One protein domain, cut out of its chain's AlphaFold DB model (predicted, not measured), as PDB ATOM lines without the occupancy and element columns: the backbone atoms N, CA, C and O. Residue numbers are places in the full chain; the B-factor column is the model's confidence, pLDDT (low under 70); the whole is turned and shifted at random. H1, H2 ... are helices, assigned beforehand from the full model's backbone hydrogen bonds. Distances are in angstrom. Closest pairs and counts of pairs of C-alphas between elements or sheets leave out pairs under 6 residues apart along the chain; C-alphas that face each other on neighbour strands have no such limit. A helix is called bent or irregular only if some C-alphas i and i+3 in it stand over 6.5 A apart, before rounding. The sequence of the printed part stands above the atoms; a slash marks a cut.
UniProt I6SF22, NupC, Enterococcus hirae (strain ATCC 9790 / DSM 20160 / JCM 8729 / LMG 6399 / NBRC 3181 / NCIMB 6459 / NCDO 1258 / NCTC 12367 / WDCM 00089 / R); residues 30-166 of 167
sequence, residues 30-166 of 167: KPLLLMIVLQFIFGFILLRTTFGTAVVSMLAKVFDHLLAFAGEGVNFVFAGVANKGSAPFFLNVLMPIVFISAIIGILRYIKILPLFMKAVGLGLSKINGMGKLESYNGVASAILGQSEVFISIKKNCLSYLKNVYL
ATOM      1  N   LYS A  30      26.001  10.474  63.353       89.12
ATOM      2  CA  LYS A  30      25.988   9.000  63.417       89.12
ATOM      3  C   LYS A  30      25.089   8.455  64.548       89.12
ATOM      4  O   LYS A  30      24.189   7.679  64.232       89.12
ATOM      5  N   PRO A  31      25.252   8.862  65.827       89.75
ATOM      6  CA  PRO A  31      24.313   8.494  66.891       89.75
ATOM      7  C   PRO A  31      22.873   8.940  66.619       89.75
ATOM      8  O   PRO A  31      21.947   8.188  66.904       89.75
ATOM      9  N   LEU A  32      22.681  10.136  66.048       90.00
ATOM     10  CA  LEU A  32      21.354  10.670  65.736       90.00
ATOM     11  C   LEU A  32      20.601   9.765  64.750       90.00
ATOM     12  O   LEU A  32      19.500   9.309  65.050       90.00
ATOM     13  N   LEU A  33      21.213   9.465  63.600       91.19
ATOM     14  CA  LEU A  33      20.607   8.632  62.562       91.19
ATOM     15  C   LEU A  33      20.337   7.217  63.082       91.19
ATOM     16  O   LEU A  33      19.272   6.653  62.842       91.19
ATOM     17  N   LEU A  34      21.273   6.668  63.856       93.06
ATOM     18  CA  LEU A  34      21.124   5.345  64.442       93.06
ATOM     19  C   LEU A  34      19.960   5.281  65.448       93.06
ATOM     20  O   LEU A  34      19.226   4.296  65.455       93.06
ATOM     21  N   MET A  35      19.738   6.327  66.250       91.06
ATOM     22  CA  MET A  35      18.584   6.393  67.158       91.06
ATOM     23  C   MET A  35      17.256   6.517  66.412       91.06
ATOM     24  O   MET A  35      16.290   5.868  66.805       91.06
ATOM     25  N   ILE A  36      17.212   7.267  65.306       92.69
ATOM     26  CA  ILE A  36      16.021   7.354  64.446       92.69
ATOM     27  C   ILE A  36      15.677   5.977  63.874       92.69
ATOM     28  O   ILE A  36      14.536   5.529  63.969       92.69
ATOM     29  N   VAL A  37      16.669   5.278  63.316       94.44
ATOM     30  CA  VAL A  37      16.483   3.923  62.781       94.44
ATOM     31  C   VAL A  37      16.011   2.975  63.877       94.44
ATOM     32  O   VAL A  37      15.043   2.244  63.676       94.44
ATOM     33  N   LEU A  38      16.633   3.025  65.057       93.06
ATOM     34  CA  LEU A  38      16.231   2.197  66.188       93.06
ATOM     35  C   LEU A  38      14.783   2.484  66.611       93.06
ATOM     36  O   LEU A  38      14.033   1.543  66.852       93.06
ATOM     37  N   GLN A  39      14.366   3.752  66.642       93.25
ATOM     38  CA  GLN A  39      12.997   4.151  66.963       93.25
ATOM     39  C   GLN A  39      11.983   3.603  65.946       93.25
ATOM     40  O   GLN A  39      10.950   3.071  66.352       93.25
ATOM     41  N   PHE A  40      12.276   3.671  64.642       94.25
ATOM     42  CA  PHE A  40      11.413   3.085  63.611       94.25
ATOM     43  C   PHE A  40      11.339   1.560  63.711       94.25
ATOM     44  O   PHE A  40      10.247   1.002  63.615       94.25
ATOM     45  N   ILE A  41      12.471   0.890  63.950       95.56
ATOM     46  CA  ILE A  41      12.518  -0.566  64.137       95.56
ATOM     47  C   ILE A  41      11.689  -0.969  65.359       95.56
ATOM     48  O   ILE A  41      10.832  -1.844  65.251       95.56
ATOM     49  N   PHE A  42      11.887  -0.311  66.504       93.69
ATOM     50  CA  PHE A  42      11.118  -0.591  67.718       93.69
ATOM     51  C   PHE A  42       9.625  -0.336  67.517       93.69
ATOM     52  O   PHE A  42       8.812  -1.186  67.874       93.69
ATOM     53  N   GLY A  43       9.258   0.796  66.909       94.94
ATOM     54  CA  GLY A  43       7.865   1.117  66.610       94.94
ATOM     55  C   GLY A  43       7.224   0.085  65.684       94.94
ATOM     56  O   GLY A  43       6.115  -0.373  65.947       94.94
ATOM     57  N   PHE A  44       7.934  -0.349  64.642       95.25
ATOM     58  CA  PHE A  44       7.452  -1.391  63.740       95.25
ATOM     59  C   PHE A  44       7.280  -2.732  64.463       95.25
ATOM     60  O   PHE A  44       6.220  -3.346  64.368       95.25
ATOM     61  N   ILE A  45       8.279  -3.173  65.231       96.44
ATOM     62  CA  ILE A  45       8.195  -4.431  65.979       96.44
ATOM     63  C   ILE A  45       6.998  -4.388  66.932       96.44
ATOM     64  O   ILE A  45       6.153  -5.276  66.873       96.44
ATOM     65  N   LEU A  46       6.871  -3.342  67.749       95.75
ATOM     66  CA  LEU A  46       5.838  -3.266  68.784       95.75
ATOM     67  C   LEU A  46       4.420  -3.058  68.233       95.75
ATOM     68  O   LEU A  46       3.475  -3.580  68.815       95.75
ATOM     69  N   LEU A  47       4.254  -2.329  67.124       93.88
ATOM     70  CA  LEU A  47       2.928  -1.938  66.620       93.88
ATOM     71  C   LEU A  47       2.446  -2.744  65.408       93.88
ATOM     72  O   LEU A  47       1.250  -2.741  65.122       93.88
ATOM     73  N   ARG A  48       3.339  -3.408  64.662       93.94
ATOM     74  CA  ARG A  48       2.975  -4.151  63.440       93.94
ATOM     75  C   ARG A  48       3.132  -5.659  63.545       93.94
ATOM     76  O   ARG A  48       2.468  -6.358  62.785       93.94
ATOM     77  N   THR A  49       3.982  -6.171  64.433       96.44
ATOM     78  CA  THR A  49       4.196  -7.624  64.536       96.44
ATOM     79  C   THR A  49       3.217  -8.268  65.516       96.44
ATOM     80  O   THR A  49       2.831  -7.661  66.517       96.44
ATOM     81  N   THR A  50       2.841  -9.523  65.265       95.38
ATOM     82  CA  THR A  50       1.965 -10.299  66.161       95.38
ATOM     83  C   THR A  50       2.580 -10.448  67.550       95.38
ATOM     84  O   THR A  50       1.899 -10.279  68.556       95.38
ATOM     85  N   PHE A  51       3.890 -10.698  67.615       95.38
ATOM     86  CA  PHE A  51       4.610 -10.778  68.883       95.38
ATOM     87  C   PHE A  51       4.602  -9.435  69.625       95.38
ATOM     88  O   PHE A  51       4.250  -9.382  70.799       95.38
ATOM     89  N   GLY A  52       4.941  -8.336  68.945       95.06
ATOM     90  CA  GLY A  52       4.993  -7.015  69.570       95.06
ATOM     91  C   GLY A  52       3.636  -6.536  70.075       95.06
ATOM     92  O   GLY A  52       3.532  -6.086  71.212       95.06
ATOM     93  N   THR A  53       2.581  -6.714  69.280       94.88
ATOM     94  CA  THR A  53       1.213  -6.356  69.688       94.88
ATOM     95  C   THR A  53       0.713  -7.216  70.849       94.88
ATOM     96  O   THR A  53       0.051  -6.691  71.744       94.88
ATOM     97  N   ALA A  54       1.089  -8.500  70.909       96.56
ATOM     98  CA  ALA A  54       0.811  -9.352  72.064       96.56
ATOM     99  C   ALA A  54       1.525  -8.855  73.333       96.56
ATOM    100  O   ALA A  54       0.892  -8.759  74.385       96.56
ATOM    101  N   VAL A  55       2.804  -8.474  73.236       96.00
ATOM    102  CA  VAL A  55       3.563  -7.892  74.360       96.00
ATOM    103  C   VAL A  55       2.920  -6.589  74.840       96.00
ATOM    104  O   VAL A  55       2.681  -6.428  76.035       96.00
ATOM    105  N   VAL A  56       2.588  -5.674  73.926       95.62
ATOM    106  CA  VAL A  56       1.934  -4.401  74.269       95.62
ATOM    107  C   VAL A  56       0.562  -4.641  74.903       95.62
ATOM    108  O   VAL A  56       0.242  -4.014  75.909       95.62
ATOM    109  N   SER A  57      -0.231  -5.577  74.374       95.88
ATOM    110  CA  SER A  57      -1.538  -5.926  74.941       95.88
ATOM    111  C   SER A  57      -1.418  -6.545  76.335       95.88
ATOM    112  O   SER A  57      -2.209  -6.220  77.218       95.88
ATOM    113  N   MET A  58      -0.415  -7.396  76.566       96.19
ATOM    114  CA  MET A  58      -0.142  -7.948  77.892       96.19
ATOM    115  C   MET A  58       0.200  -6.838  78.888       96.19
ATOM    116  O   MET A  58      -0.359  -6.813  79.981       96.19
ATOM    117  N   LEU A  59       1.073  -5.900  78.504       94.75
ATOM    118  CA  LEU A  59       1.411  -4.750  79.344       94.75
ATOM    119  C   LEU A  59       0.176  -3.888  79.632       94.75
ATOM    120  O   LEU A  59      -0.047  -3.541  80.787       94.75
ATOM    121  N   ALA A  60      -0.653  -3.603  78.624       95.88
ATOM    122  CA  ALA A  60      -1.893  -2.847  78.801       95.88
ATOM    123  C   ALA A  60      -2.821  -3.510  79.831       95.88
ATOM    124  O   ALA A  60      -3.227  -2.856  80.784       95.88
ATOM    125  N   LYS A  61      -3.036  -4.829  79.735       96.69
ATOM    126  CA  LYS A  61      -3.849  -5.583  80.707       96.69
ATOM    127  C   LYS A  61      -3.291  -5.527  82.131       96.69
ATOM    128  O   LYS A  61      -4.055  -5.479  83.090       96.69
ATOM    129  N   VAL A  62      -1.964  -5.543  82.285       95.06
ATOM    130  CA  VAL A  62      -1.333  -5.372  83.605       95.06
ATOM    131  C   VAL A  62      -1.652  -3.987  84.168       95.06
ATOM    132  O   VAL A  62      -2.035  -3.888  85.332       95.06
ATOM    133  N   PHE A  63      -1.541  -2.931  83.357       92.81
ATOM    134  CA  PHE A  63      -1.924  -1.582  83.778       92.81
ATOM    135  C   PHE A  63      -3.417  -1.479  84.101       92.81
ATOM    136  O   PHE A  63      -3.751  -0.895  85.126       92.81
ATOM    137  N   ASP A  64      -4.297  -2.100  83.318       94.56
ATOM    138  CA  ASP A  64      -5.739  -2.118  83.592       94.56
ATOM    139  C   ASP A  64      -6.044  -2.733  84.968       94.56
ATOM    140  O   ASP A  64      -6.803  -2.164  85.752       94.56
ATOM    141  N   HIS A  65      -5.391  -3.848  85.319       94.81
ATOM    142  CA  HIS A  65      -5.525  -4.439  86.653       94.81
ATOM    143  C   HIS A  65      -4.965  -3.539  87.761       94.81
ATOM    144  O   HIS A  65      -5.584  -3.412  88.816       94.81
ATOM    145  N   LEU A  66      -3.820  -2.885  87.539       93.75
ATOM    146  CA  LEU A  66      -3.272  -1.931  88.507       93.75
ATOM    147  C   LEU A  66      -4.223  -0.750  88.738       93.75
ATOM    148  O   LEU A  66      -4.399  -0.325  89.879       93.75
ATOM    149  N   LEU A  67      -4.858  -0.241  87.680       92.69
ATOM    150  CA  LEU A  67      -5.849   0.829  87.775       92.69
ATOM    151  C   LEU A  67      -7.123   0.363  88.487       92.69
ATOM    152  O   LEU A  67      -7.676   1.122  89.281       92.69
ATOM    153  N   ALA A  68      -7.553  -0.885  88.281       91.75
ATOM    154  CA  ALA A  68      -8.668  -1.465  89.026       91.75
ATOM    155  C   ALA A  68      -8.365  -1.543  90.535       91.75
ATOM    156  O   ALA A  68      -9.176  -1.102  91.347       91.75
ATOM    157  N   PHE A  69      -7.168  -2.004  90.922       93.12
ATOM    158  CA  PHE A  69      -6.742  -2.002  92.329       93.12
ATOM    159  C   PHE A  69      -6.652  -0.593  92.916       93.12
ATOM    160  O   PHE A  69      -7.032  -0.380  94.068       93.12
ATOM    161  N   ALA A  70      -6.188   0.382  92.129       90.94
ATOM    162  CA  ALA A  70      -6.205   1.777  92.544       90.94
ATOM    163  C   ALA A  70      -7.641   2.251  92.816       90.94
ATOM    164  O   ALA A  70      -7.880   2.882  93.842       90.94
ATOM    165  N   GLY A  71      -8.594   1.904  91.944       87.81
ATOM    166  CA  GLY A  71     -10.015   2.222  92.101       87.81
ATOM    167  C   GLY A  71     -10.615   1.681  93.400       87.81
ATOM    168  O   GLY A  71     -11.271   2.427  94.124       87.81
ATOM    169  N   GLU A  72     -10.315   0.432  93.757       89.00
ATOM    170  CA  GLU A  72     -10.728  -0.146  95.046       89.00
ATOM    171  C   GLU A  72     -10.144   0.627  96.241       89.00
ATOM    172  O   GLU A  72     -10.850   0.931  97.204       89.00
ATOM    173  N   GLY A  73      -8.872   1.034  96.159       88.69
ATOM    174  CA  GLY A  73      -8.241   1.879  97.176       88.69
ATOM    175  C   GLY A  73      -8.898   3.260  97.305       88.69
ATOM    176  O   GLY A  73      -9.067   3.766  98.415       88.69
ATOM    177  N   VAL A  74      -9.318   3.861  96.189       85.88
ATOM    178  CA  VAL A  74     -10.069   5.128  96.193       85.88
ATOM    179  C   VAL A  74     -11.421   4.953  96.857       85.88
ATOM    180  O   VAL A  74     -11.777   5.770  97.702       85.88
ATOM    181  N   ASN A  75     -12.154   3.895  96.514       84.25
ATOM    182  CA  ASN A  75     -13.444   3.604  97.127       84.25
ATOM    183  C   ASN A  75     -13.293   3.407  98.640       84.25
ATOM    184  O   ASN A  75     -14.046   4.000  99.405       84.25
ATOM    185  N   PHE A  76     -12.270   2.679  99.088       86.25
ATOM    186  CA  PHE A  76     -11.994   2.497 100.513       86.25
ATOM    187  C   PHE A  76     -11.789   3.825 101.263       86.25
ATOM    188  O   PHE A  76     -12.356   4.018 102.338       86.25
ATOM    189  N   VAL A  77     -11.009   4.757 100.703       85.88
ATOM    190  CA  VAL A  77     -10.678   6.028 101.375       85.88
ATOM    191  C   VAL A  77     -11.767   7.095 101.192       85.88
ATOM    192  O   VAL A  77     -12.013   7.890 102.098       85.88
ATOM    193  N   PHE A  78     -12.427   7.134 100.031       81.06
ATOM    194  CA  PHE A  78     -13.250   8.264  99.586       81.06
ATOM    195  C   PHE A  78     -14.697   7.907  99.209       81.06
ATOM    196  O   PHE A  78     -15.394   8.782  98.693       81.06
ATOM    197  N   ALA A  79     -15.202   6.696  99.486       71.06
ATOM    198  CA  ALA A  79     -16.572   6.274  99.128       71.06
ATOM    199  C   ALA A  79     -17.686   7.279  99.504       71.06
ATOM    200  O   ALA A  79     -18.691   7.378  98.797       71.06
ATOM    201  N   GLY A  80     -17.514   8.056 100.582       66.88
ATOM    202  CA  GLY A  80     -18.469   9.088 101.018       66.88
ATOM    203  C   GLY A  80     -18.392  10.432 100.271       66.88
ATOM    204  O   GLY A  80     -19.358  11.191 100.292       66.88
ATOM    205  N   VAL A  81     -17.274  10.726  99.595       61.19
ATOM    206  CA  VAL A  81     -17.013  11.980  98.849       61.19
ATOM    207  C   VAL A  81     -17.083  11.753  97.333       61.19
ATOM    208  O   VAL A  81     -17.486  12.644  96.591       61.19
ATOM    209  N   ALA A  82     -16.774  10.540  96.867       56.09
ATOM    210  CA  ALA A  82     -16.772  10.171  95.451       56.09
ATOM    211  C   ALA A  82     -18.172  10.131  94.799       56.09
ATOM    212  O   ALA A  82     -18.266  10.083  93.579       56.09
ATOM    213  N   ASN A  83     -19.254  10.193  95.586       54.19
ATOM    214  CA  ASN A  83     -20.638  10.101  95.097       54.19
ATOM    215  C   ASN A  83     -21.427  11.426  95.129       54.19
ATOM    216  O   ASN A  83     -22.623  11.425  94.838       54.19
ATOM    217  N   LYS A  84     -20.805  12.569  95.471       53.94
ATOM    218  CA  LYS A  84     -21.480  13.884  95.446       53.94
ATOM    219  C   LYS A  84     -20.610  14.975  94.802       53.94
ATOM    220  O   LYS A  84     -19.594  15.374  95.358       53.94
ATOM    221  N   GLY A  85     -21.053  15.515  93.662       62.25
ATOM    222  CA  GLY A  85     -20.484  16.717  93.025       62.25
ATOM    223  C   GLY A  85     -19.349  16.462  92.018       62.25
ATOM    224  O   GLY A  85     -19.294  15.404  91.405       62.25
ATOM    225  N   SER A  86     -18.462  17.450  91.826       58.47
ATOM    226  CA  SER A  86     -17.381  17.470  90.808       58.47
ATOM    227  C   SER A  86     -16.049  16.838  91.259       58.47
ATOM    228  O   SER A  86     -15.133  16.677  90.451       58.47
ATOM    229  N   ALA A  87     -15.940  16.442  92.532       62.16
ATOM    230  CA  ALA A  87     -14.811  15.692  93.099       62.16
ATOM    231  C   ALA A  87     -14.472  14.331  92.429       62.16
ATOM    232  O   ALA A  87     -13.295  13.960  92.460       62.16
ATOM    233  N   PRO A  88     -15.409  13.596  91.786       69.19
ATOM    234  CA  PRO A  88     -15.119  12.292  91.194       69.19
ATOM    235  C   PRO A  88     -14.067  12.372  90.090       69.19
ATOM    236  O   PRO A  88     -13.203  11.509  90.020       69.19
ATOM    237  N   PHE A  89     -14.070  13.427  89.264       74.19
ATOM    238  CA  PHE A  89     -13.075  13.566  88.193       74.19
ATOM    239  C   PHE A  89     -11.652  13.691  88.748       74.19
ATOM    240  O   PHE A  89     -10.742  12.997  88.300       74.19
ATOM    241  N   PHE A  90     -11.465  14.547  89.757       79.75
ATOM    242  CA  PHE A  90     -10.157  14.764  90.371       79.75
ATOM    243  C   PHE A  90      -9.631  13.490  91.042       79.75
ATOM    244  O   PHE A  90      -8.477  13.120  90.837       79.75
ATOM    245  N   LEU A  91     -10.487  12.786  91.789       81.69
ATOM    246  CA  LEU A  91     -10.121  11.535  92.454       81.69
ATOM    247  C   LEU A  91      -9.830  10.415  91.445       81.69
ATOM    248  O   LEU A  91      -8.828   9.720  91.594       81.69
ATOM    249  N   ASN A  92     -10.627  10.292  90.381       79.25
ATOM    250  CA  ASN A  92     -10.463   9.253  89.361       79.25
ATOM    251  C   ASN A  92      -9.178   9.395  88.536       79.25
ATOM    252  O   ASN A  92      -8.705   8.404  87.993       79.25
ATOM    253  N   VAL A  93      -8.604  10.597  88.429       85.31
ATOM    254  CA  VAL A  93      -7.341  10.815  87.703       85.31
ATOM    255  C   VAL A  93      -6.148  10.861  88.655       85.31
ATOM    256  O   VAL A  93      -5.143  10.194  88.413       85.31
ATOM    257  N   LEU A  94      -6.237  11.623  89.752       89.62
ATOM    258  CA  LEU A  94      -5.095  11.838  90.640       89.62
ATOM    259  C   LEU A  94      -4.749  10.590  91.456       89.62
ATOM    260  O   LEU A  94      -3.572  10.289  91.643       89.62
ATOM    261  N   MET A  95      -5.745   9.850  91.942       89.00
ATOM    262  CA  MET A  95      -5.481   8.722  92.832       89.00
ATOM    263  C   MET A  95      -4.792   7.546  92.136       89.00
ATOM    264  O   MET A  95      -3.839   7.016  92.713       89.00
ATOM    265  N   PRO A  96      -5.158   7.168  90.894       89.88
ATOM    266  CA  PRO A  96      -4.352   6.217  90.142       89.88
ATOM    267  C   PRO A  96      -2.909   6.679  89.930       89.88
ATOM    268  O   PRO A  96      -1.997   5.866  90.053       89.88
ATOM    269  N   ILE A  97      -2.667   7.977  89.694       90.00
ATOM    270  CA  ILE A  97      -1.299   8.515  89.590       90.00
ATOM    271  C   ILE A  97      -0.538   8.299  90.906       90.00
ATOM    272  O   ILE A  97       0.567   7.763  90.883       90.00
ATOM    273  N   VAL A  98      -1.136   8.643  92.055       90.75
ATOM    274  CA  VAL A  98      -0.520   8.443  93.383       90.75
ATOM    275  C   VAL A  98      -0.207   6.965  93.636       90.75
ATOM    276  O   VAL A  98       0.884   6.636  94.107       90.75
ATOM    277  N   PHE A  99      -1.128   6.068  93.284       90.81
ATOM    278  CA  PHE A  99      -0.943   4.626  93.425       90.81
ATOM    279  C   PHE A  99       0.229   4.106  92.580       90.81
ATOM    280  O   PHE A  99       1.115   3.418  93.096       90.81
ATOM    281  N   ILE A 100       0.291   4.486  91.299       89.69
ATOM    282  CA  ILE A 100       1.393   4.100  90.409       89.69
ATOM    283  C   ILE A 100       2.725   4.686  90.900       89.69
ATOM    284  O   ILE A 100       3.724   3.965  90.943       89.69
ATOM    285  N   SER A 101       2.755   5.944  91.350       88.31
ATOM    286  CA  SER A 101       3.952   6.555  91.945       88.31
ATOM    287  C   SER A 101       4.434   5.805  93.192       88.31
ATOM    288  O   SER A 101       5.641   5.633  93.370       88.31
ATOM    289  N   ALA A 102       3.526   5.307  94.036       91.19
ATOM    290  CA  ALA A 102       3.888   4.492  95.195       91.19
ATOM    291  C   ALA A 102       4.523   3.153  94.778       91.19
ATOM    292  O   ALA A 102       5.575   2.786  95.306       91.19
ATOM    293  N   ILE A 103       3.955   2.461  93.781       90.94
ATOM    294  CA  ILE A 103       4.530   1.224  93.222       90.94
ATOM    295  C   ILE A 103       5.922   1.484  92.644       90.94
ATOM    296  O   ILE A 103       6.866   0.762  92.964       90.94
ATOM    297  N   ILE A 104       6.081   2.532  91.833       87.69
ATOM    298  CA  ILE A 104       7.384   2.941  91.293       87.69
ATOM    299  C   ILE A 104       8.371   3.215  92.437       87.69
ATOM    300  O   ILE A 104       9.520   2.768  92.383       87.69
ATOM    301  N   GLY A 105       7.926   3.886  93.502       85.81
ATOM    302  CA  GLY A 105       8.705   4.120  94.716       85.81
ATOM    303  C   GLY A 105       9.197   2.827  95.373       85.81
ATOM    304  O   GLY A 105      10.385   2.724  95.696       85.81
ATOM    305  N   ILE A 106       8.327   1.821  95.501       90.88
ATOM    306  CA  ILE A 106       8.667   0.490  96.024       90.88
ATOM    307  C   ILE A 106       9.666  -0.213  95.100       90.88
ATOM    308  O   ILE A 106      10.724  -0.636  95.565       90.88
ATOM    309  N   LEU A 107       9.390  -0.278  93.790       88.69
ATOM    310  CA  LEU A 107      10.269  -0.892  92.782       88.69
ATOM    311  C   LEU A 107      11.663  -0.247  92.750       88.69
ATOM    312  O   LEU A 107      12.675  -0.916  92.508       88.69
ATOM    313  N   ARG A 108      11.724   1.062  93.012       83.50
ATOM    314  CA  ARG A 108      12.968   1.814  93.163       83.50
ATOM    315  C   ARG A 108      13.696   1.451  94.455       83.50
ATOM    316  O   ARG A 108      14.910   1.262  94.410       83.50
ATOM    317  N   TYR A 109      12.983   1.336  95.576       86.19
ATOM    318  CA  TYR A 109      13.559   0.965  96.872       86.19
ATOM    319  C   TYR A 109      14.193  -0.433  96.841       86.19
ATOM    320  O   TYR A 109      15.345  -0.595  97.239       86.19
ATOM    321  N   ILE A 110      13.500  -1.416  96.257       90.44
ATOM    322  CA  ILE A 110      14.002  -2.795  96.093       90.44
ATOM    323  C   ILE A 110      15.035  -2.949  94.961       90.44
ATOM    324  O   ILE A 110      15.490  -4.052  94.679       90.44
ATOM    325  N   LYS A 111      15.428  -1.848  94.309       84.75
ATOM    326  CA  LYS A 111      16.458  -1.773  93.257       84.75
ATOM    327  C   LYS A 111      16.158  -2.518  91.947       84.75
ATOM    328  O   LYS A 111      17.030  -2.541  91.078       84.75
ATOM    329  N   ILE A 112      14.938  -3.016  91.731       88.62
ATOM    330  CA  ILE A 112      14.540  -3.625  90.448       88.62
ATOM    331  C   ILE A 112      14.577  -2.583  89.325       88.62
ATOM    332  O   ILE A 112      15.199  -2.798  88.284       88.62
ATOM    333  N   LEU A 113      13.971  -1.415  89.555       84.81
ATOM    334  CA  LEU A 113      13.857  -0.383  88.525       84.81
ATOM    335  C   LEU A 113      15.216   0.241  88.137       84.81
ATOM    336  O   LEU A 113      15.509   0.328  86.944       84.81
ATOM    337  N   PRO A 114      16.107   0.608  89.085       82.31
ATOM    338  CA  PRO A 114      17.469   1.044  88.767       82.31
ATOM    339  C   PRO A 114      18.299   0.004  88.016       82.31
ATOM    340  O   PRO A 114      19.069   0.374  87.127       82.31
ATOM    341  N   LEU A 115      18.155  -1.281  88.350       84.19
ATOM    342  CA  LEU A 115      18.878  -2.356  87.675       84.19
ATOM    343  C   LEU A 115      18.426  -2.495  86.217       84.19
ATOM    344  O   LEU A 115      19.272  -2.547  85.323       84.19
ATOM    345  N   PHE A 116      17.114  -2.447  85.973       88.50
ATOM    346  CA  PHE A 116      16.550  -2.420  84.625       88.50
ATOM    347  C   PHE A 116      17.045  -1.206  83.822       88.50
ATOM    348  O   PHE A 116      17.579  -1.366  82.724       88.50
ATOM    349  N   MET A 117      16.965   0.000  84.396       86.19
ATOM    350  CA  MET A 117      17.437   1.232  83.747       86.19
ATOM    351  C   MET A 117      18.927   1.173  83.398       86.19
ATOM    352  O   MET A 117      19.326   1.591  82.311       86.19
ATOM    353  N   LYS A 118      19.760   0.624  84.292       84.81
ATOM    354  CA  LYS A 118      21.193   0.433  84.042       84.81
ATOM    355  C   LYS A 118      21.430  -0.551  82.897       84.81
ATOM    356  O   LYS A 118      22.249  -0.263  82.030       84.81
ATOM    357  N   ALA A 119      20.720  -1.678  82.872       88.75
ATOM    358  CA  ALA A 119      20.863  -2.681  81.820       88.75
ATOM    359  C   ALA A 119      20.497  -2.112  80.438       88.75
ATOM    360  O   ALA A 119      21.302  -2.183  79.507       88.75
ATOM    361  N   VAL A 120      19.330  -1.471  80.324       90.50
ATOM    362  CA  VAL A 120      18.866  -0.869  79.063       90.50
ATOM    363  C   VAL A 120      19.755   0.309  78.654       90.50
ATOM    364  O   VAL A 120      20.150   0.404  77.493       90.50
ATOM    365  N   GLY A 121      20.143   1.171  79.598       87.88
ATOM    366  CA  GLY A 121      21.018   2.316  79.334       87.88
ATOM    367  C   GLY A 121      22.409   1.907  78.843       87.88
ATOM    368  O   GLY A 121      22.943   2.522  77.921       87.88
ATOM    369  N   LEU A 122      22.988   0.837  79.400       87.12
ATOM    370  CA  LEU A 122      24.256   0.277  78.921       87.12
ATOM    371  C   LEU A 122      24.115  -0.348  77.528       87.12
ATOM    372  O   LEU A 122      24.994  -0.150  76.689       87.12
ATOM    373  N   GLY A 123      23.012  -1.057  77.270       90.56
ATOM    374  CA  GLY A 123      22.695  -1.582  75.942       90.56
ATOM    375  C   GLY A 123      22.613  -0.469  74.898       90.56
ATOM    376  O   GLY A 123      23.286  -0.535  73.870       90.56
ATOM    377  N   LEU A 124      21.874   0.601  75.199       88.69
ATOM    378  CA  LEU A 124      21.754   1.761  74.318       88.69
ATOM    379  C   LEU A 124      23.092   2.465  74.106       88.69
ATOM    380  O   LEU A 124      23.439   2.708  72.957       88.69
ATOM    381  N   SER A 125      23.872   2.706  75.167       88.06
ATOM    382  CA  SER A 125      25.202   3.330  75.072       88.06
ATOM    383  C   SER A 125      26.140   2.548  74.149       88.06
ATOM    384  O   SER A 125      26.883   3.138  73.365       88.06
ATOM    385  N   LYS A 126      26.071   1.209  74.184       88.00
ATOM    386  CA  LYS A 126      26.864   0.345  73.299       88.00
ATOM    387  C   LYS A 126      26.418   0.434  71.836       88.00
ATOM    388  O   LYS A 126      27.260   0.360  70.948       88.00
ATOM    389  N   ILE A 127      25.118   0.594  71.589       88.94
ATOM    390  CA  ILE A 127      24.543   0.667  70.239       88.94
ATOM    391  C   ILE A 127      24.758   2.057  69.617       88.94
ATOM    392  O   ILE A 127      25.162   2.162  68.462       88.94
ATOM    393  N   ASN A 128      24.504   3.131  70.368       83.94
ATOM    394  CA  ASN A 128      24.518   4.509  69.865       83.94
ATOM    395  C   ASN A 128      25.861   5.235  70.037       83.94
ATOM    396  O   ASN A 128      26.053   6.293  69.438       83.94
ATOM    397  N   GLY A 129      26.792   4.690  70.827       82.31
ATOM    398  CA  GLY A 129      28.095   5.301  71.105       82.31
ATOM    399  C   GLY A 129      28.027   6.586  71.942       82.31
ATOM    400  O   GLY A 129      29.019   7.314  72.017       82.31
ATOM    401  N   MET A 130      26.874   6.894  72.546       82.50
ATOM    402  CA  MET A 130      26.705   7.995  73.499       82.50
ATOM    403  C   MET A 130      27.225   7.604  74.883       82.50
ATOM    404  O   MET A 130      27.404   6.422  75.197       82.50
ATOM    405  N   GLY A 131      27.450   8.604  75.738       82.25
ATOM    406  CA  GLY A 131      27.941   8.368  77.091       82.25
ATOM    407  C   GLY A 131      27.007   7.450  77.886       82.25
ATOM    408  O   GLY A 131      25.780   7.517  77.754       82.25
ATOM    409  N   LYS A 132      27.578   6.613  78.763       80.31
ATOM    410  CA  LYS A 132      26.804   5.734  79.662       80.31
ATOM    411  C   LYS A 132      25.793   6.531  80.495       80.31
ATOM    412  O   LYS A 132      24.674   6.074  80.700       80.31
ATOM    413  N   LEU A 133      26.177   7.736  80.929       76.88
ATOM    414  CA  LEU A 133      25.323   8.644  81.694       76.88
ATOM    415  C   LEU A 133      24.181   9.224  80.848       76.88
ATOM    416  O   LEU A 133      23.047   9.257  81.310       76.88
ATOM    417  N   GLU A 134      24.458   9.630  79.607       80.69
ATOM    418  CA  GLU A 134      23.450  10.173  78.683       80.69
ATOM    419  C   GLU A 134      22.394   9.113  78.351       80.69
ATOM    420  O   GLU A 134      21.194   9.370  78.427       80.69
ATOM    421  N   SER A 135      22.846   7.888  78.069       85.06
ATOM    422  CA  SER A 135      21.961   6.765  77.751       85.06
ATOM    423  C   SER A 135      21.154   6.313  78.968       85.06
ATOM    424  O   SER A 135      19.960   6.050  78.847       85.06
ATOM    425  N   TYR A 136      21.767   6.280  80.156       84.88
ATOM    426  CA  TYR A 136      21.043   6.021  81.401       84.88
ATOM    427  C   TYR A 136      19.996   7.105  81.680       84.88
ATOM    428  O   TYR A 136      18.855   6.779  81.988       84.88
ATOM    429  N   ASN A 137      20.358   8.384  81.536       83.81
ATOM    430  CA  ASN A 137      19.448   9.505  81.752       83.81
ATOM    431  C   ASN A 137      18.252   9.459  80.791       83.81
ATOM    432  O   ASN A 137      17.123   9.699  81.214       83.81
ATOM    433  N   GLY A 138      18.486   9.105  79.523       85.19
ATOM    434  CA  GLY A 138      17.423   8.928  78.532       85.19
ATOM    435  C   GLY A 138      16.421   7.846  78.939       85.19
ATOM    436  O   GLY A 138      15.219   8.100  78.970       85.19
ATOM    437  N   VAL A 139      16.909   6.665  79.335       86.94
ATOM    438  CA  VAL A 139      16.050   5.562  79.805       86.94
ATOM    439  C   VAL A 139      15.325   5.932  81.094       86.94
ATOM    440  O   VAL A 139      14.124   5.709  81.218       86.94
ATOM    441  N   ALA A 140      16.036   6.525  82.052       84.19
ATOM    442  CA  ALA A 140      15.456   6.897  83.332       84.19
ATOM    443  C   ALA A 140      14.356   7.953  83.169       84.19
ATOM    444  O   ALA A 140      13.321   7.855  83.824       84.19
ATOM    445  N   SER A 141      14.538   8.916  82.260       85.69
ATOM    446  CA  SER A 141      13.559   9.986  82.019       85.69
ATOM    447  C   SER A 141      12.276   9.458  81.395       85.69
ATOM    448  O   SER A 141      11.201   9.951  81.727       85.69
ATOM    449  N   ALA A 142      12.376   8.434  80.546       86.44
ATOM    450  CA  ALA A 142      11.216   7.775  79.957       86.44
ATOM    451  C   ALA A 142      10.398   6.968  80.984       86.44
ATOM    452  O   ALA A 142       9.193   6.826  80.816       86.44
ATOM    453  N   ILE A 143      11.043   6.442  82.033       81.75
ATOM    454  CA  ILE A 143      10.410   5.543  83.013       81.75
ATOM    455  C   ILE A 143       9.904   6.285  84.253       81.75
ATOM    456  O   ILE A 143       8.810   6.007  84.729       81.75
ATOM    457  N   LEU A 144      10.711   7.194  84.805       78.12
ATOM    458  CA  LEU A 144      10.445   7.867  86.082       78.12
ATOM    459  C   LEU A 144       9.897   9.292  85.925       78.12
ATOM    460  O   LEU A 144       9.435   9.890  86.892       78.12
ATOM    461  N   GLY A 145       9.990   9.867  84.726       76.00
ATOM    462  CA  GLY A 145       9.741  11.287  84.511       76.00
ATOM    463  C   GLY A 145      10.905  12.175  84.968       76.00
ATOM    464  O   GLY A 145      11.728  11.821  85.818       76.00
ATOM    465  N   GLN A 146      10.996  13.362  84.371       73.69
ATOM    466  CA  GLN A 146      12.170  14.241  84.473       73.69
ATOM    467  C   GLN A 146      12.498  14.662  85.918       73.69
ATOM    468  O   GLN A 146      13.668  14.703  86.306       73.69
ATOM    469  N   SER A 147      11.476  14.909  86.741       68.12
ATOM    470  CA  SER A 147      11.629  15.367  88.128       68.12
ATOM    471  C   SER A 147      12.275  14.321  89.045       68.12
ATOM    472  O   SER A 147      13.061  14.657  89.931       68.12
ATOM    473  N   GLU A 148      11.993  13.038  88.826       66.50
ATOM    474  CA  GLU A 148      12.523  11.951  89.652       66.50
ATOM    475  C   GLU A 148      13.945  11.554  89.253       66.50
ATOM    476  O   GLU A 148      14.775  11.201  90.098       66.50
ATOM    477  N   VAL A 149      14.251  11.664  87.960       64.00
ATOM    478  CA  VAL A 149      15.602  11.452  87.438       64.00
ATOM    479  C   VAL A 149      16.568  12.482  87.998       64.00
ATOM    480  O   VAL A 149      17.674  12.112  88.389       64.00
ATOM    481  N   PHE A 150      16.139  13.737  88.145       63.09
ATOM    482  CA  PHE A 150      16.951  14.771  88.777       63.09
ATOM    483  C   PHE A 150      17.377  14.387  90.206       63.09
ATOM    484  O   PHE A 150      18.551  14.503  90.556       63.09
ATOM    485  N   ILE A 151      16.464  13.840  91.019       60.03
ATOM    486  CA  ILE A 151      16.766  13.372  92.385       60.03
ATOM    487  C   ILE A 151      17.691  12.146  92.357       60.03
ATOM    488  O   ILE A 151      18.650  12.066  93.131       60.03
ATOM    489  N   SER A 152      17.433  11.203  91.446       57.94
ATOM    490  CA  SER A 152      18.247   9.997  91.265       57.94
ATOM    491  C   SER A 152      19.684  10.334  90.856       57.94
ATOM    492  O   SER A 152      20.630   9.779  91.411       57.94
ATOM    493  N   ILE A 153      19.872  11.291  89.945       58.53
ATOM    494  CA  ILE A 153      21.191  11.761  89.506       58.53
ATOM    495  C   ILE A 153      21.876  12.552  90.619       58.53
ATOM    496  O   ILE A 153      23.022  12.257  90.948       58.53
ATOM    497  N   LYS A 154      21.172  13.487  91.270       55.31
ATOM    498  CA  LYS A 154      21.733  14.308  92.356       55.31
ATOM    499  C   LYS A 154      22.272  13.455  93.509       55.31
ATOM    500  O   LYS A 154      23.356  13.733  94.014       55.31
ATOM    501  N   LYS A 155      21.558  12.396  93.905       51.84
ATOM    502  CA  LYS A 155      21.993  11.490  94.984       51.84
ATOM    503  C   LYS A 155      23.154  10.581  94.562       51.84
ATOM    504  O   LYS A 155      23.966  10.195  95.397       51.84
ATOM    505  N   ASN A 156      23.247  10.256  93.273       47.31
ATOM    506  CA  ASN A 156      24.237   9.327  92.741       47.31
ATOM    507  C   ASN A 156      25.483   9.997  92.148       47.31
ATOM    508  O   ASN A 156      26.478   9.303  91.995       47.31
ATOM    509  N   CYS A 157      25.512  11.304  91.871       48.16
ATOM    510  CA  CYS A 157      26.676  11.958  91.256       48.16
ATOM    511  C   CYS A 157      28.004  11.709  92.000       48.16
ATOM    512  O   CYS A 157      29.021  11.559  91.335       48.16
ATOM    513  N   LEU A 158      28.029  11.546  93.330       45.75
ATOM    514  CA  LEU A 158      29.268  11.185  94.045       45.75
ATOM    515  C   LEU A 158      29.607   9.679  94.025       45.75
ATOM    516  O   LEU A 158      30.781   9.315  94.000       45.75
ATOM    517  N   SER A 159      28.614   8.785  94.030       45.44
ATOM    518  CA  SER A 159      28.837   7.327  94.129       45.44
ATOM    519  C   SER A 159      28.904   6.628  92.759       45.44
ATOM    520  O   SER A 159      29.686   5.696  92.570       45.44
ATOM    521  N   TYR A 160      28.151   7.114  91.767       46.25
ATOM    522  CA  TYR A 160      28.162   6.624  90.383       46.25
ATOM    523  C   TYR A 160      29.442   7.018  89.639       46.25
ATOM    524  O   TYR A 160      29.915   6.236  88.821       46.25
ATOM    525  N   LEU A 161      30.039   8.180  89.949       44.09
ATOM    526  CA  LEU A 161      31.378   8.519  89.455       44.09
ATOM    527  C   LEU A 161      32.422   7.532  90.003       44.09
ATOM    528  O   LEU A 161      33.255   7.039  89.251       44.09
ATOM    529  N   LYS A 162      32.322   7.142  91.279       40.16
ATOM    530  CA  LYS A 162      33.302   6.255  91.925       40.16
ATOM    531  C   LYS A 162      33.265   4.806  91.415       40.16
ATOM    532  O   LYS A 162      34.314   4.210  91.246       40.16
ATOM    533  N   ASN A 163      32.081   4.261  91.118       44.72
ATOM    534  CA  ASN A 163      31.908   2.870  90.651       44.72
ATOM    535  C   ASN A 163      32.011   2.679  89.125       44.72
ATOM    536  O   ASN A 163      31.905   1.552  88.642       44.72
ATOM    537  N   VAL A 164      32.118   3.761  88.347       43.88
ATOM    538  CA  VAL A 164      32.137   3.697  86.872       43.88
ATOM    539  C   VAL A 164      33.407   4.317  86.269       43.88
ATOM    540  O   VAL A 164      33.726   3.975  85.131       43.88
ATOM    541  N   TYR A 165      34.135   5.182  86.995       40.53
ATOM    542  CA  TYR A 165      35.286   5.934  86.461       40.53
ATOM    543  C   TYR A 165      36.643   5.674  87.125       40.53
ATOM    544  O   TYR A 165      37.642   6.101  86.550       40.53
ATOM    545  N   LEU A 166      36.723   5.005  88.277       29.48
ATOM    546  CA  LEU A 166      38.016   4.552  88.797       29.48
ATOM    547  C   LEU A 166      38.160   3.037  88.591       29.48
ATOM    548  O   LEU A 166      37.207   2.322  88.915       29.48
TER     549      LEU A 166
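AT A GLANCE: This is residues 30 to 166 of the 167 residues of the protein "NupC" of Enterococcus hirae (strain ATCC 9790 / DSM 20160 / JCM 8729 / LMG 6399 / NBRC 3181 / NCIMB 6459 / NCDO 1258 / NCTC 12367 / WDCM 00089 / R) (UniProt I6SF22). Four helices, H1 to H4, follow one another round a loose, open frame with an empty middle, and H4 comes back to the first residues of H1. H5 folds back across H4 and packs on it, and the bent helix H6 follows, with residues 154 to 159 sticking out. The printed part has 137 residues with six named helices, H1 to H6 in that order, and no named strand; the class is all helix. The whole is loose, with a radius of gyration of the C-alphas of 19.1 A and spans of 57 by 42 by 24 A.

HOW THE PARTS SIT: H1, residues 30 to 48, and H2, residues 50 to 78, touch only at the corner by their tight link, about perpendicular at 79 degrees; their closest C-alphas, Leu 46 and Gly 52, are 3.9 A apart. H2 touches H3, residues 87 to 109, with residues 66 to 74 alone, at a steep tilt of 66 degrees, opposite ways; the closest C-alphas, Ala 70 and Pro 96, are 5.4 A apart. H3 and H4, residues 112 to 128, only just touch, with 3 pairs of C-alphas within 8 A, and only at the corner; the closest, Leu 107 and Leu 113, are 5.6 A apart. H4 is the hub, touching three helices. It touches H1 with residue 128 alone, at a steep tilt of 58 degrees, the closest C-alphas, Pro 31 and Asn 128, being 5.0 A apart. H4 touches H5, residues 132 to 144, at a steep tilt of 48 degrees, opposite ways; the closest C-alphas, Gly 121 and Tyr 136, are 4.2 A apart. H6, residues 146 to 165, was assigned as one helix by its hydrogen bonds but is bent: C-alphas 155 and 158 are 7.3 A apart, and its arms H6a, residues 146 to 155, and H6b, residues 158 to 165, are about perpendicular at 83 degrees. H5 touches H6a at a steep tilt of 49 degrees, the closest C-alphas, Ser 141 and Val 149, being 6.0 A apart, while H6b touches no helix. Helix packing is mostly crossed, with no touching pair at a shallow tilt. Every O i to N i+4 pair is within hydrogen-bond range in H1, H2, H4 and H5, against 17 of 19 in H3, 5 of 6 in H6a and 3 of 4 in H6b.

IN THESE COORDINATES: H1 begins at C-alpha 30, (25.988, 9.000, 63.417), and is 26.5 A long. H2, the longest helix, measures 41.1 A and ends at C-alpha 78, (-13.250, 8.264, 99.586). H3 is 32.2 A long, H4 24.3 A and H5 17.7 A. H6b ends at C-alpha 165, (35.286, 5.934, 86.461).

THE WHOLE: The two C-alphas farthest apart, those of Lys 84 and Leu 166, are 60.6 A apart. The printed part has no cut and no long link. Mean pLDDT of the printed part is 81.3; residues 80 to 88 and 147 to 166 are under 70.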